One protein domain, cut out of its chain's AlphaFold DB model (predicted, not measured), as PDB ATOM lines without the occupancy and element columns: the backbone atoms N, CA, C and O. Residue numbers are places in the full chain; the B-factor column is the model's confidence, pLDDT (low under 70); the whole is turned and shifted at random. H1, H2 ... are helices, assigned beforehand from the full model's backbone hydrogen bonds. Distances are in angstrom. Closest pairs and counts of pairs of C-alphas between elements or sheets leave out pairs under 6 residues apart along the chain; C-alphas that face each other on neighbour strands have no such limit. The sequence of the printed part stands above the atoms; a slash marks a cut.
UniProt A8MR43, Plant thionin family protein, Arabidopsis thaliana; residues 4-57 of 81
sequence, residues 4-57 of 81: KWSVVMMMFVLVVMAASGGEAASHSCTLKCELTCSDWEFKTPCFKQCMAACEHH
ATOM      1  N   LYS A   4      74.791 106.239   1.750       74.68
ATOM      2  CA  LYS A   4      73.396 106.304   2.207       74.68
ATOM      3  C   LYS A   4      72.400 105.736   1.181       74.68
ATOM      4  O   LYS A   4      71.547 104.945   1.560       74.68
ATOM      5  N   TRP A   5      72.538 106.069  -0.103       79.20
ATOM      6  CA  TRP A   5      71.658 105.567  -1.170       79.20
ATOM      7  C   TRP A   5      71.849 104.075  -1.429       79.20
ATOM      8  O   TRP A   5      70.883 103.374  -1.711       79.20
ATOM      9  N   SER A   6      73.084 103.584  -1.283       83.82
ATOM     10  CA  SER A   6      73.393 102.158  -1.442       83.82
ATOM     11  C   SER A   6      72.657 101.307  -0.403       83.82
ATOM     12  O   SER A   6      72.029 100.312  -0.752       83.82
ATOM     13  N   VAL A   7      72.639 101.739   0.864       82.55
ATOM     14  CA  VAL A   7      71.913 101.032   1.935       82.55
ATOM     15  C   VAL A   7      70.402 101.045   1.696       82.55
ATOM     16  O   VAL A   7      69.757 100.014   1.871       82.55
ATOM     17  N   VAL A   8      69.839 102.174   1.254       84.70
ATOM     18  CA  VAL A   8      68.406 102.275   0.924       84.70
ATOM     19  C   VAL A   8      68.039 101.328  -0.218       84.70
ATOM     20  O   VAL A   8      67.061 100.596  -0.105       84.70
ATOM     21  N   MET A   9      68.846 101.287  -1.281       83.43
ATOM     22  CA  MET A   9      68.638 100.356  -2.394       83.43
ATOM     23  C   MET A   9      68.733  98.899  -1.943       83.43
ATOM     24  O   MET A   9      67.868  98.104  -2.289       83.43
ATOM     25  N   MET A  10      69.728  98.550  -1.124       83.90
ATOM     26  CA  MET A  10      69.861  97.193  -0.587       83.90
ATOM     27  C   MET A  10      68.663  96.806   0.284       83.90
ATOM     28  O   MET A  10      68.132  95.714   0.122       83.90
ATOM     29  N   MET A  11      68.183  97.696   1.160       82.89
ATOM     30  CA  MET A  11      66.974  97.432   1.948       82.89
ATOM     31  C   MET A  11      65.732  97.290   1.072       82.89
ATOM     32  O   MET A  11      64.925  96.402   1.322       82.89
ATOM     33  N   PHE A  12      65.588  98.106   0.027       84.91
ATOM     34  CA  PHE A  12      64.480  97.982  -0.915       84.91
ATOM     35  C   PHE A  12      64.515  96.637  -1.645       84.91
ATOM     36  O   PHE A  12      63.505  95.945  -1.698       84.91
ATOM     37  N   VAL A  13      65.691  96.218  -2.124       80.07
ATOM     38  CA  VAL A  13      65.881  94.897  -2.733       80.07
ATOM     39  C   VAL A  13      65.562  93.791  -1.731       80.07
ATOM     40  O   VAL A  13      64.843  92.869  -2.084       80.07
ATOM     41  N   LEU A  14      66.015  93.883  -0.478       79.58
ATOM     42  CA  LEU A  14      65.696  92.891   0.554       79.58
ATOM     43  C   LEU A  14      64.198  92.834   0.872       79.58
ATOM     44  O   LEU A  14      63.677  91.742   1.037       79.58
ATOM     45  N   VAL A  15      63.498  93.970   0.924       77.52
ATOM     46  CA  VAL A  15      62.041  94.018   1.133       77.52
ATOM     47  C   VAL A  15      61.305  93.425  -0.062       77.52
ATOM     48  O   VAL A  15      60.401  92.624   0.135       77.52
ATOM     49  N   VAL A  16      61.713  93.750  -1.291       74.90
ATOM     50  CA  VAL A  16      61.138  93.163  -2.510       74.90
ATOM     51  C   VAL A  16      61.407  91.663  -2.558       74.90
ATOM     52  O   VAL A  16      60.493  90.905  -2.854       74.90
ATOM     53  N   MET A  17      62.618  91.216  -2.224       68.08
ATOM     54  CA  MET A  17      62.990  89.799  -2.172       68.08
ATOM     55  C   MET A  17      62.325  89.060  -1.006       68.08
ATOM     56  O   MET A  17      62.029  87.883  -1.142       68.08
ATOM     57  N   ALA A  18      62.053  89.716   0.125       66.04
ATOM     58  CA  ALA A  18      61.324  89.129   1.250       66.04
ATOM     59  C   ALA A  18      59.818  89.048   0.969       66.04
ATOM     60  O   ALA A  18      59.205  88.022   1.249       66.04
ATOM     61  N   ALA A  19      59.241  90.092   0.366       64.96
ATOM     62  CA  ALA A  19      57.857  90.099  -0.095       64.96
ATOM     63  C   ALA A  19      57.650  89.049  -1.199       64.96
ATOM     64  O   ALA A  19      56.754  88.224  -1.118       64.96
ATOM     65  N   SER A  20      58.547  88.987  -2.185       59.72
ATOM     66  CA  SER A  20      58.467  87.978  -3.251       59.72
ATOM     67  C   SER A  20      58.910  86.577  -2.809       59.72
ATOM     68  O   SER A  20      58.458  85.588  -3.383       59.72
ATOM     69  N   GLY A  21      59.755  86.461  -1.783       52.48
ATOM     70  CA  GLY A  21      60.362  85.205  -1.331       52.48
ATOM     71  C   GLY A  21      59.481  84.341  -0.428       52.48
ATOM     72  O   GLY A  21      59.802  83.174  -0.222       52.48
ATOM     73  N   GLY A  22      58.372  84.880   0.090       51.06
ATOM     74  CA  GLY A  22      57.386  84.131   0.881       51.06
ATOM     75  C   GLY A  22      56.150  83.677   0.096       51.06
ATOM     76  O   GLY A  22      55.418  82.807   0.556       51.06
ATOM     77  N   GLU A  23      55.934  84.233  -1.101       48.61
ATOM     78  CA  GLU A  23      54.667  84.145  -1.852       48.61
ATOM     79  C   GLU A  23      54.856  83.575  -3.277       48.61
ATOM     80  O   GLU A  23      53.965  83.629  -4.130       48.61
ATOM     81  N   ALA A  24      56.041  83.026  -3.567       51.69
ATOM     82  CA  ALA A  24      56.494  82.744  -4.929       51.69
ATOM     83  C   ALA A  24      55.745  81.609  -5.648       51.69
ATOM     84  O   ALA A  24      55.693  81.614  -6.875       51.69
ATOM     85  N   ALA A  25      55.158  80.636  -4.946       51.73
ATOM     86  CA  ALA A  25      54.468  79.527  -5.614       51.73
ATOM     87  C   ALA A  25      53.141  79.987  -6.240       51.73
ATOM     88  O   ALA A  25      52.888  79.753  -7.419       51.73
ATOM     89  N   SER A  26      52.335  80.724  -5.476       53.23
ATOM     90  CA  SER A  26      51.019  81.198  -5.910       53.23
ATOM     91  C   SER A  26      51.130  82.378  -6.876       53.23
ATOM     92  O   SER A  26      50.396  82.447  -7.857       53.23
ATOM     93  N   HIS A  27      52.089  83.284  -6.649       59.75
ATOM     94  CA  HIS A  27      52.267  84.455  -7.508       59.75
ATOM     95  C   HIS A  27      52.919  84.101  -8.856       59.75
ATOM     96  O   HIS A  27      52.522  84.636  -9.890       59.75
ATOM     97  N   SER A  28      53.864  83.146  -8.887       67.34
ATOM     98  CA  SER A  28      54.428  82.655 -10.160       67.34
ATOM     99  C   SER A  28      53.393  81.917 -10.996       67.34
ATOM    100  O   SER A  28      53.409  82.010 -12.221       67.34
ATOM    101  N   CYS A  29      52.468  81.230 -10.334       71.90
ATOM    102  CA  CYS A  29      51.375  80.539 -10.975       71.90
ATOM    103  C   CYS A  29      50.423  81.484 -11.706       71.90
ATOM    104  O   CYS A  29      50.225  81.355 -12.912       71.90
ATOM    105  N   THR A  30      49.889  82.470 -10.981       75.63
ATOM    106  CA  THR A  30      48.984  83.482 -11.530       75.63
ATOM    107  C   THR A  30      49.629  84.189 -12.711       75.63
ATOM    108  O   THR A  30      49.020  84.276 -13.771       75.63
ATOM    109  N   LEU A  31      50.891  84.602 -12.573       74.46
ATOM    110  CA  LEU A  31      51.619  85.328 -13.614       74.46
ATOM    111  C   LEU A  31      51.933  84.434 -14.827       74.46
ATOM    112  O   LEU A  31      51.807  84.856 -15.974       74.46
ATOM    113  N   LYS A  32      52.263  83.158 -14.596       76.68
ATOM    114  CA  LYS A  32      52.423  82.163 -15.665       76.68
ATOM    115  C   LYS A  32      51.113  81.938 -16.414       76.68
ATOM    116  O   LYS A  32      51.131  81.839 -17.640       76.68
ATOM    117  N   CYS A  33      49.996  81.852 -15.701       80.13
ATOM    118  CA  CYS A  33      48.684  81.633 -16.293       80.13
ATOM    119  C   CYS A  33      48.161  82.868 -17.027       80.13
ATOM    120  O   CYS A  33      47.624  82.726 -18.123       80.13
ATOM    121  N   GLU A  34      48.394  84.062 -16.486       80.05
ATOM    122  CA  GLU A  34      48.128  85.336 -17.154       80.05
ATOM    123  C   GLU A  34      48.884  85.409 -18.489       80.05
ATOM    124  O   GLU A  34      48.271  85.626 -19.533       80.05
ATOM    125  N   LEU A  35      50.191  85.111 -18.480       79.80
ATOM    126  CA  LEU A  35      51.029  85.142 -19.680       79.80
ATOM    127  C   LEU A  35      50.641  84.059 -20.700       79.80
ATOM    128  O   LEU A  35      50.596  84.321 -21.900       79.80
ATOM    129  N   THR A  36      50.346  82.843 -20.232       79.43
ATOM    130  CA  THR A  36      50.007  81.699 -21.099       79.43
ATOM    131  C   THR A  36      48.649  81.881 -21.771       79.43
ATOM    132  O   THR A  36      48.495  81.562 -22.948       79.43
ATOM    133  N   CYS A  37      47.665  82.388 -21.031       78.30
ATOM    134  CA  CYS A  37      46.307  82.568 -21.530       78.30
ATOM    135  C   CYS A  37      46.069  83.951 -22.151       78.30
ATOM    136  O   CYS A  37      45.000  84.159 -22.721       78.30
ATOM    137  N   SER A  38      47.031  84.883 -22.044       74.98
ATOM    138  CA  SER A  38      46.836  86.312 -22.350       74.98
ATOM    139  C   SER A  38      45.553  86.864 -21.719       74.98
ATOM    140  O   SER A  38      44.827  87.653 -22.323       74.98
ATOM    141  N   ASP A  39      45.251  86.405 -20.504       65.87
ATOM    142  CA  ASP A  39      43.977  86.668 -19.848       65.87
ATOM    143  C   ASP A  39      44.150  87.663 -18.708       65.87
ATOM    144  O   ASP A  39      44.249  87.302 -17.540       65.87
ATOM    145  N   TRP A  40      44.168  88.933 -19.090       63.74
ATOM    146  CA  TRP A  40      44.179  90.089 -18.199       63.74
ATOM    147  C   TRP A  40      42.967  90.158 -17.252       63.74
ATOM    148  O   TRP A  40      43.050  90.785 -16.201       63.74
ATOM    149  N   GLU A  41      41.844  89.514 -17.597       67.57
ATOM    150  CA  GLU A  41      40.627  89.513 -16.773       67.57
ATOM    151  C   GLU A  41      40.494  88.288 -15.852       67.57
ATOM    152  O   GLU A  41      39.521  88.203 -15.100       67.57
ATOM    153  N   PHE A  42      41.436  87.332 -15.890       65.36
ATOM    154  CA  PHE A  42      41.435  86.106 -15.066       65.36
ATOM    155  C   PHE A  42      40.137  85.276 -15.122       65.36
ATOM    156  O   PHE A  42      39.839  84.464 -14.239       65.36
ATOM    157  N   LYS A  43      39.310  85.498 -16.142       67.67
ATOM    158  CA  LYS A  43      37.929  85.008 -16.220       67.67
ATOM    159  C   LYS A  43      37.778  83.881 -17.229       67.67
ATOM    160  O   LYS A  43      36.743  83.209 -17.257       67.67
ATOM    161  N   THR A  44      38.799  83.648 -18.047       75.51
ATOM    162  CA  THR A  44      38.756  82.624 -19.082       75.51
ATOM    163  C   THR A  44      38.786  81.211 -18.501       75.51
ATOM    164  O   THR A  44      39.399  80.941 -17.461       75.51
ATOM    165  N   PRO A  45      38.177  80.242 -19.209       81.61
ATOM    166  CA  PRO A  45      38.358  78.825 -18.899       81.61
ATOM    167  C   PRO A  45      39.830  78.388 -19.012       81.61
ATOM    168  O   PRO A  45      40.211  77.388 -18.406       81.61
ATOM    169  N   CYS A  46      40.653  79.128 -19.762       78.42
ATOM    170  CA  CYS A  46      42.093  78.907 -19.852       78.42
ATOM    171  C   CYS A  46      42.775  79.190 -18.508       78.42
ATOM    172  O   CYS A  46      43.465  78.317 -17.982       78.42
ATOM    173  N   PHE A  47      42.515  80.361 -17.911       81.96
ATOM    174  CA  PHE A  47      43.121  80.739 -16.635       81.96
ATOM    175  C   PHE A  47      42.767  79.748 -15.516       81.96
ATOM    176  O   PHE A  47      43.651  79.277 -14.804       81.96
ATOM    177  N   LYS A  48      41.495  79.333 -15.422       81.14
ATOM    178  CA  LYS A  48      41.044  78.334 -14.434       81.14
ATOM    179  C   LYS A  48      41.738  76.980 -14.581       81.14
ATOM    180  O   LYS A  48      42.144  76.398 -13.581       81.14
ATOM    181  N   GLN A  49      41.872  76.474 -15.807       83.23
ATOM    182  CA  GLN A  49      42.579  75.211 -16.048       83.23
ATOM    183  C   GLN A  49      44.066  75.330 -15.724       83.23
ATOM    184  O   GLN A  49      44.646  74.413 -15.148       83.23
ATOM    185  N   CYS A  50      44.670  76.470 -16.059       82.38
ATOM    186  CA  CYS A  50      46.067  76.727 -15.757       82.38
ATOM    187  C   CYS A  50      46.318  76.784 -14.241       82.38
ATOM    188  O   CYS A  50      47.225  76.112 -13.753       82.38
ATOM    189  N   MET A  51      45.473  77.493 -13.487       79.51
ATOM    190  CA  MET A  51      45.520  77.527 -12.020       79.51
ATOM    191  C   MET A  51      45.326  76.134 -11.407       79.51
ATOM    192  O   MET A  51      46.103  75.733 -10.546       79.51
ATOM    193  N   ALA A  52      44.367  75.348 -11.907       81.06
ATOM    194  CA  ALA A  52      44.138  73.981 -11.432       81.06
ATOM    195  C   ALA A  52      45.352  73.061 -11.663       81.06
ATOM    196  O   ALA A  52      45.719  72.275 -10.790       81.06
ATOM    197  N   ALA A  53      46.015  73.182 -12.819       74.98
ATOM    198  CA  ALA A  53      47.248  72.445 -13.117       74.98
ATOM    199  C   ALA A  53      48.414  72.847 -12.200       74.98
ATOM    200  O   ALA A  53      49.366  72.092 -12.011       74.98
ATOM    201  N   CYS A  54      48.339  74.042 -11.636       71.69
ATOM    202  CA  CYS A  54      49.387  74.640 -10.844       71.69
ATOM    203  C   CYS A  54      49.233  74.364  -9.342       71.69
ATOM    204  O   CYS A  54      50.221  74.049  -8.687       71.69
ATOM    205  N   GLU A  55      48.001  74.362  -8.815       65.68
ATOM    206  CA  GLU A  55      47.697  73.886  -7.453       65.68
ATOM    207  C   GLU A  55      48.081  72.408  -7.259       65.68
ATOM    208  O   GLU A  55      48.462  71.995  -6.166       65.68
ATOM    209  N   HIS A  56      48.054  71.615  -8.334       59.51
ATOM    210  CA  HIS A  56      48.460  70.209  -8.318       59.51
ATOM    211  C   HIS A  56      49.977  69.969  -8.390       59.51
ATOM    212  O   HIS A  56      50.408  68.819  -8.293       59.51
ATOM    213  N   HIS A  57      50.797  71.014  -8.539       53.61
ATOM    214  CA  HIS A  57      52.256  70.906  -8.546       53.61
ATOM    215  C   HIS A  57      52.854  71.565  -7.292       53.61
ATOM    216  O   HIS A  57      53.282  72.721  -7.339       53.61
TER     217      HIS A  57
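What this domain is: This is residues 4 to 57 of the 81 residues of the protein "Plant thionin family protein" of Arabidopsis thaliana (UniProt A8MR43). A long helical arm, residues 4 to 19 of H1, sticks out from a small helical hairpin of H2 and H3. With the arm the C-alphas span 49 by 22 by 13 A; the body without it spans 28 by 20 by 13 A. The printed part has 54 residues with three named helices, H1, H2, H3 in order, and no named strand: all helix. It is only just extended, close to loose, with a radius of gyration of the C-alphas of 15.4 A.

Where its parts are: H1, residues 4 to 21, begins at C-alpha 4 (73.396, 106.304, 2.207) and is 25.1 A long. H2, residues 24 to 37, is 19.5 A long. H3, residues 45 to 55, is 15.6 A long and ends at C-alpha 55 (47.697, 73.886, -7.453).

How they stand to each other: H1 and H2 meet only through their tight link. H2 and H3 touch, their closest C-alphas, of Cys 33 and Cys 50, 5.6 A apart. This hairpin has a shallow tilt of 27 degrees, opposite ways. H1 and H3 are apart. In H1, H2 and H3 every O i to N i+4 pair is within hydrogen-bond range.

The domain as a whole: The C-alphas farthest apart, of Lys 4 and Pro 45, are 49.3 A apart. The printed part has no cut and no long link. The pLDDT is under 70 at residues 17 to 28, 39 to 43 and 55 to 57.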